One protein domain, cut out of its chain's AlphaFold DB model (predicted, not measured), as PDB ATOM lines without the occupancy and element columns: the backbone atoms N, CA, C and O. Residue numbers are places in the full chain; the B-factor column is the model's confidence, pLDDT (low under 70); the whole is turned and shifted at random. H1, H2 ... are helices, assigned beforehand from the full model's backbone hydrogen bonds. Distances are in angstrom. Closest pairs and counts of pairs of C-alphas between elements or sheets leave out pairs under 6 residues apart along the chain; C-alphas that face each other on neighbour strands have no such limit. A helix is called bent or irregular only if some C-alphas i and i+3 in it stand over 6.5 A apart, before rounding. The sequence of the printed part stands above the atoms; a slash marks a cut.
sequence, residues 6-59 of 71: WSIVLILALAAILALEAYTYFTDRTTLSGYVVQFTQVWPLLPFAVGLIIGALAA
ATOM      1  N   TRP A   6      96.153-130.772 203.763       79.56
ATOM      2  CA  TRP A   6      95.672-130.805 205.139       79.56
ATOM      3  C   TRP A   6      94.233-130.316 205.316       79.56
ATOM      4  O   TRP A   6      93.464-130.959 206.024       79.56
ATOM      5  N   SER A   7      93.835-129.239 204.643       81.06
ATOM      6  CA  SER A   7      92.459-128.733 204.660       81.06
ATOM      7  C   SER A   7      91.493-129.717 203.999       81.06
ATOM      8  O   SER A   7      90.397-129.934 204.510       81.06
ATOM      9  N   ILE A   8      91.902-130.374 202.908       88.25
ATOM     10  CA  ILE A   8      91.094-131.425 202.264       88.25
ATOM     11  C   ILE A   8      90.935-132.626 203.202       88.25
ATOM     12  O   ILE A   8      89.820-133.104 203.403       88.25
ATOM     13  N   VAL A   9      92.032-133.095 203.799       88.19
ATOM     14  CA  VAL A   9      92.016-134.209 204.758       88.19
ATOM     15  C   VAL A   9      91.121-133.884 205.954       88.19
ATOM     16  O   VAL A   9      90.317-134.724 206.352       88.19
ATOM     17  N   LEU A  10      91.196-132.660 206.482       86.50
ATOM     18  CA  LEU A  10      90.344-132.206 207.577       86.50
ATOM     19  C   LEU A  10      88.860-132.220 207.189       86.50
ATOM     20  O   LEU A  10      88.041-132.752 207.932       86.50
ATOM     21  N   ILE A  11      88.508-131.683 206.018       91.75
ATOM     22  CA  ILE A  11      87.120-131.661 205.532       91.75
ATOM     23  C   ILE A  11      86.584-133.085 205.343       91.75
ATOM     24  O   ILE A  11      85.466-133.375 205.767       91.75
ATOM     25  N   LEU A  12      87.375-133.987 204.756       93.75
ATOM     26  CA  LEU A  12      86.985-135.389 204.586       93.75
ATOM     27  C   LEU A  12      86.817-136.104 205.931       93.75
ATOM     28  O   LEU A  12      85.862-136.858 206.097       93.75
ATOM     29  N   ALA A  13      87.695-135.842 206.901       91.12
ATOM     30  CA  ALA A  13      87.575-136.396 208.246       91.12
ATOM     31  C   ALA A  13      86.294-135.914 208.944       91.12
ATOM     32  O   ALA A  13      85.552-136.728 209.492       91.12
ATOM     33  N   LEU A  14      85.989-134.614 208.868       92.50
ATOM     34  CA  LEU A  14      84.752-134.050 209.416       92.50
ATOM     35  C   LEU A  14      83.513-134.653 208.744       92.50
ATOM     36  O   LEU A  14      82.583-135.069 209.432       92.50
ATOM     37  N   ALA A  15      83.514-134.757 207.413       94.12
ATOM     38  CA  ALA A  15      82.420-135.368 206.665       94.12
ATOM     39  C   ALA A  15      82.220-136.847 207.036       94.12
ATOM     40  O   ALA A  15      81.083-137.285 207.204       94.12
ATOM     41  N   ALA A  16      83.304-137.608 207.216       92.69
ATOM     42  CA  ALA A  16      83.241-139.010 207.623       92.69
ATOM     43  C   ALA A  16      82.658-139.179 209.034       92.69
ATOM     44  O   ALA A  16      81.808-140.046 209.239       92.69
ATOM     45  N   ILE A  17      83.062-138.332 209.989       92.06
ATOM     46  CA  ILE A  17      82.511-138.339 211.352       92.06
ATOM     47  C   ILE A  17      81.012-138.032 211.315       92.06
ATOM     48  O   ILE A  17      80.229-138.785 211.884       92.06
ATOM     49  N   LEU A  18      80.597-136.992 210.583       92.38
ATOM     50  CA  LEU A  18      79.183-136.635 210.441       92.38
ATOM     51  C   LEU A  18      78.362-137.743 209.767       92.38
ATOM     52  O   LEU A  18      77.235-138.009 210.180       92.38
ATOM     53  N   ALA A  19      78.916-138.416 208.758       91.94
ATOM     54  CA  ALA A  19      78.252-139.537 208.100       91.94
ATOM     55  C   ALA A  19      78.076-140.741 209.043       91.94
ATOM     56  O   ALA A  19      77.014-141.361 209.055       91.94
ATOM     57  N   LEU A  20      79.084-141.053 209.865       90.19
ATOM     58  CA  LEU A  20      79.011-142.092 210.901       90.19
ATOM     59  C   LEU A  20      78.003-141.738 212.003       90.19
ATOM     60  O   LEU A  20      77.226-142.592 212.432       90.19
ATOM     61  N   GLU A  21      77.980-140.478 212.429       91.56
ATOM     62  CA  GLU A  21      77.004-139.940 213.380       91.56
ATOM     63  C   GLU A  21      75.575-140.098 212.837       91.56
ATOM     64  O   GLU A  21      74.713-140.666 213.503       91.56
ATOM     65  N   ALA A  22      75.340-139.691 211.586       90.62
ATOM     66  CA  ALA A  22      74.046-139.840 210.928       90.62
ATOM     67  C   ALA A  22      73.651-141.317 210.779       90.62
ATOM     68  O   ALA A  22      72.526-141.693 211.095       90.62
ATOM     69  N   TYR A  23      74.575-142.182 210.354       89.88
ATOM     70  CA  TYR A  23      74.320-143.616 210.220       89.88
ATOM     71  C   TYR A  23      73.934-144.270 211.554       89.88
ATOM     72  O   TYR A  23      72.976-145.042 211.614       89.88
ATOM     73  N   THR A  24      74.657-143.957 212.632       90.56
ATOM     74  CA  THR A  24      74.352-144.488 213.973       90.56
ATOM     75  C   THR A  24      73.015-143.971 214.497       90.56
ATOM     76  O   THR A  24      72.249-144.757 215.049       90.56
ATOM     77  N   TYR A  25      72.685-142.708 214.218       89.00
ATOM     78  CA  TYR A  25      71.380-142.128 214.525       89.00
ATOM     79  C   TYR A  25      70.230-142.852 213.807       89.00
ATOM     80  O   TYR A  25      69.242-143.209 214.438       89.00
ATOM     81  N   PHE A  26      70.364-143.146 212.509       91.69
ATOM     82  CA  PHE A  26      69.329-143.866 211.747       91.69
ATOM     83  C   PHE A  26      69.227-145.364 212.069       91.69
ATOM     84  O   PHE A  26      68.279-146.013 211.635       91.69
ATOM     85  N   THR A  27      70.198-145.931 212.785       91.62
ATOM     86  CA  THR A  27      70.229-147.359 213.141       91.62
ATOM     87  C   THR A  27      69.935-147.617 214.620       91.62
ATOM     88  O   THR A  27      70.172-148.732 215.089       91.62
ATOM     89  N   ASP A  28      69.432-146.610 215.345       84.19
ATOM     90  CA  ASP A  28      69.135-146.654 216.786       84.19
ATOM     91  C   ASP A  28      70.322-147.145 217.635       84.19
ATOM     92  O   ASP A  28      70.170-147.805 218.668       84.19
ATOM     93  N   ARG A  29      71.545-146.837 217.194       85.19
ATOM     94  CA  ARG A  29      72.773-147.148 217.929       85.19
ATOM     95  C   ARG A  29      73.244-145.923 218.694       85.19
ATOM     96  O   ARG A  29      72.991-144.788 218.307       85.19
ATOM     97  N   THR A  30      73.977-146.153 219.779       85.56
ATOM     98  CA  THR A  30      74.586-145.068 220.550       85.56
ATOM     99  C   THR A  30      75.504-144.241 219.651       85.56
ATOM    100  O   THR A  30      76.459-144.770 219.077       85.56
ATOM    101  N   THR A  31      75.197-142.950 219.525       91.06
ATOM    102  CA  THR A  31      75.979-142.015 218.716       91.06
ATOM    103  C   THR A  31      77.316-141.710 219.384       91.06
ATOM    104  O   THR A  31      77.471-141.821 220.607       91.06
ATOM    105  N   LEU A  32      78.298-141.302 218.580       85.75
ATOM    106  CA  LEU A  32      79.608-140.901 219.089       85.75
ATOM    107  C   LEU A  32      79.475-139.698 220.040       85.75
ATOM    108  O   LEU A  32      80.068-139.703 221.119       85.75
ATOM    109  N   SER A  33      78.624-138.724 219.699       86.88
ATOM    110  CA  SER A  33      78.263-137.621 220.599       86.88
ATOM    111  C   SER A  33      77.660-138.103 221.918       86.88
ATOM    112  O   SER A  33      78.034-137.590 222.971       86.88
ATOM    113  N   GLY A  34      76.795-139.120 221.898       87.81
ATOM    114  CA  GLY A  34      76.214-139.709 223.104       87.81
ATOM    115  C   GLY A  34      77.275-140.295 224.036       87.81
ATOM    116  O   GLY A  34      77.266-140.010 225.234       87.81
ATOM    117  N   TYR A  35      78.240-141.034 223.484       87.75
ATOM    118  CA  TYR A  35      79.382-141.547 224.249       87.75
ATOM    119  C   TYR A  35      80.238-140.426 224.839       87.75
ATOM    120  O   TYR A  35      80.594-140.482 226.016       87.75
ATOM    121  N   VAL A  36      80.553-139.394 224.052       88.94
ATOM    122  CA  VAL A  36      81.337-138.245 224.530       88.94
ATOM    123  C   VAL A  36      80.600-137.514 225.654       88.94
ATOM    124  O   VAL A  36      81.214-137.173 226.663       88.94
ATOM    125  N   VAL A  37      79.286-137.319 225.540       90.25
ATOM    126  CA  VAL A  37      78.474-136.689 226.593       90.25
ATOM    127  C   VAL A  37      78.490-137.530 227.869       90.25
ATOM    128  O   VAL A  37      78.792-137.003 228.935       90.25
ATOM    129  N   GLN A  38      78.245-138.837 227.777       91.69
ATOM    130  CA  GLN A  38      78.289-139.722 228.945       91.69
ATOM    131  C   GLN A  38      79.670-139.723 229.608       91.69
ATOM    132  O   GLN A  38      79.784-139.649 230.830       91.69
ATOM    133  N   PHE A  39      80.737-139.750 228.813       87.81
ATOM    134  CA  PHE A  39      82.099-139.766 229.335       87.81
ATOM    135  C   PHE A  39      82.487-138.439 230.001       87.81
ATOM    136  O   PHE A  39      83.106-138.423 231.066       87.81
ATOM    137  N   THR A  40      82.068-137.316 229.418       92.88
ATOM    138  CA  THR A  40      82.319-135.979 229.976       92.88
ATOM    139  C   THR A  40      81.447-135.672 231.192       92.88
ATOM    140  O   THR A  40      81.862-134.889 232.037       92.88
ATOM    141  N   GLN A  41      80.303-136.338 231.364       92.81
ATOM    142  CA  GLN A  41      79.549-136.296 232.621       92.81
ATOM    143  C   GLN A  41      80.304-136.960 233.782       92.81
ATOM    144  O   GLN A  41      80.212-136.483 234.911       92.81
ATOM    145  N   VAL A  42      81.076-138.021 233.518       95.69
ATOM    146  CA  VAL A  42      81.929-138.665 234.536       95.69
ATOM    147  C   VAL A  42      83.170-137.816 234.830       95.69
ATOM    148  O   VAL A  42      83.581-137.696 235.982       95.69
ATOM    149  N   TRP A  43      83.749-137.194 233.798       92.19
ATOM    150  CA  TRP A  43      84.952-136.364 233.901       92.19
ATOM    151  C   TRP A  43      84.703-134.955 233.336       92.19
ATOM    152  O   TRP A  43      85.135-134.655 232.222       92.19
ATOM    153  N   PRO A  44      84.057-134.047 234.089       91.19
ATOM    154  CA  PRO A  44      83.623-132.742 233.573       91.19
ATOM    155  C   PRO A  44      84.773-131.813 233.165       91.19
ATOM    156  O   PRO A  44      84.583-130.921 232.344       91.19
ATOM    157  N   LEU A  45      85.979-132.026 233.700       93.38
ATOM    158  CA  LEU A  45      87.180-131.270 233.323       93.38
ATOM    159  C   LEU A  45      87.904-131.841 232.097       93.38
ATOM    160  O   LEU A  45      88.819-131.205 231.573       93.38
ATOM    161  N   LEU A  46      87.505-133.020 231.616       90.56
ATOM    162  CA  LEU A  46      88.135-133.662 230.469       90.56
ATOM    163  C   LEU A  46      88.089-132.796 229.197       90.56
ATOM    164  O   LEU A  46      89.141-132.668 228.570       90.56
ATOM    165  N   PRO A  47      86.963-132.153 228.815       90.81
ATOM    166  CA  PRO A  47      86.937-131.288 227.633       90.81
ATOM    167  C   PRO A  47      87.941-130.141 227.732       90.81
ATOM    168  O   PRO A  47      88.600-129.806 226.751       90.81
ATOM    169  N   PHE A  48      88.094-129.569 228.930       92.50
ATOM    170  CA  PHE A  48      89.051-128.498 229.177       92.50
ATOM    171  C   PHE A  48      90.495-128.992 229.039       92.50
ATOM    172  O   PHE A  48      91.292-128.362 228.350       92.50
ATOM    173  N   ALA A  49      90.825-130.144 229.630       93.12
ATOM    174  CA  ALA A  49      92.158-130.735 229.527       93.12
ATOM    175  C   ALA A  49      92.525-131.092 228.076       93.12
ATOM    176  O   ALA A  49      93.615-130.757 227.613       93.12
ATOM    177  N   VAL A  50      91.602-131.714 227.336       93.69
ATOM    178  CA  VAL A  50      91.789-132.041 225.914       93.69
ATOM    179  C   VAL A  50      91.954-130.766 225.086       93.69
ATOM    180  O   VAL A  50      92.876-130.681 224.277       93.69
ATOM    181  N   GLY A  51      91.121-129.750 225.327       92.62
ATOM    182  CA  GLY A  51      91.234-128.447 224.673       92.62
ATOM    183  C   GLY A  51      92.575-127.762 224.939       92.62
ATOM    184  O   GLY A  51      93.181-127.234 224.010       92.62
ATOM    185  N   LEU A  52      93.082-127.823 226.175       94.94
ATOM    186  CA  LEU A  52      94.379-127.255 226.549       94.94
ATOM    187  C   LEU A  52      95.530-127.974 225.837       94.94
ATOM    188  O   LEU A  52      96.412-127.309 225.300       94.94
ATOM    189  N   ILE A  53      95.503-129.308 225.769       95.19
ATOM    190  CA  ILE A  53      96.516-130.098 225.051       95.19
ATOM    191  C   ILE A  53      96.493-129.775 223.554       95.19
ATOM    192  O   ILE A  53      97.537-129.469 222.983       95.19
ATOM    193  N   ILE A  54      95.316-129.793 222.921       92.75
ATOM    194  CA  ILE A  54      95.179-129.480 221.490       92.75
ATOM    195  C   ILE A  54      95.631-128.044 221.213       92.75
ATOM    196  O   ILE A  54      96.388-127.821 220.274       92.75
ATOM    197  N   GLY A  55      95.225-127.079 222.041       89.94
ATOM    198  CA  GLY A  55      95.629-125.679 221.912       89.94
ATOM    199  C   GLY A  55      97.134-125.473 222.092       89.94
ATOM    200  O   GLY A  55      97.752-124.756 221.308       89.94
ATOM    201  N   ALA A  56      97.748-126.141 223.072       89.69
ATOM    202  CA  ALA A  56      99.191-126.091 223.293       89.69
ATOM    203  C   ALA A  56      99.970-126.696 222.116       89.69
ATOM    204  O   ALA A  56     100.943-126.101 221.662       89.69
ATOM    205  N   LEU A  57      99.523-127.837 221.579       87.94
ATOM    206  CA  LEU A  57     100.119-128.447 220.386       87.94
ATOM    207  C   LEU A  57      99.933-127.558 219.151       87.94
ATOM    208  O   LEU A  57     100.875-127.375 218.383       87.94
ATOM    209  N   ALA A  58      98.754-126.957 218.987       86.94
ATOM    210  CA  ALA A  58      98.491-126.015 217.908       86.94
ATOM    211  C   ALA A  58      99.453-124.820 217.976       86.94
ATOM    212  O   ALA A  58     100.091-124.480 216.982       86.94
ATOM    213  N   ALA A  59      99.632-124.230 219.159       85.19
ATOM    214  CA  ALA A  59     100.594-123.155 219.365       85.19
ATOM    215  C   ALA A  59     102.046-123.620 219.156       85.19
ATOM    216  O   ALA A  59     102.849-122.886 218.596       85.19
TER     217      ALA A  59
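What this domain is: This is residues 6 to 59 of the 71 residues of an uncharacterized protein of Chloroflexi bacterium (UniProt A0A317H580). The longest helix, H1, forms one arm of a flat, open, three-sided frame; H2 crosses between the arms, and H3 makes the other arm, with an empty space between H1 and H3. The helices follow one another as a bent path, with a corner between H2 and H3, and no helix touches another. The printed part has 54 residues with three named helices, in the order H1, H2, H3, and no named strand; its class is all helix. It is loose, with a radius of gyration of the C-alphas of 13.9 A, and the C-alphas span 38 by 34 by 6 A.

How they stand to each other: H1, residues 6 to 26, is close to but not clearly touching H2, residues 32 to 42; their closest C-alphas, those of Glu 21 and Leu 32, are 6.3 A apart. Their lines are about perpendicular, at 87 degrees. H2 is also close to but not clearly touching H3, residues 46 to 59; their closest C-alphas, those of Thr 40 and Leu 46, are 6.3 A apart. H2 and H3 run opposite ways at a steep tilt of 69 degrees, only just short of about perpendicular. H1 and H3 are apart. In H1, H2 and H3 every O i to N i+4 pair is within hydrogen-bond range.

Where its parts are: H1 begins at C-alpha 6, (95.672, -130.805, 205.139), and is 30.1 A long from first to last C-alpha. H2 is 15.8 A long and begins at C-alpha 32, (79.608, -140.901, 219.089). H3 is 19.7 A long and ends at C-alpha 59, (100.594, -123.155, 219.365).

The domain as a whole: The two C-alphas farthest apart, those of Asp 28 and Ala 59, are 39.4 A apart. Residues 6 to 16, 40 to 46 and 48 to 59 stand free. Both links are tight, and the printed part has no cut. Its mean pLDDT is 90.1, and no printed residue is under 70.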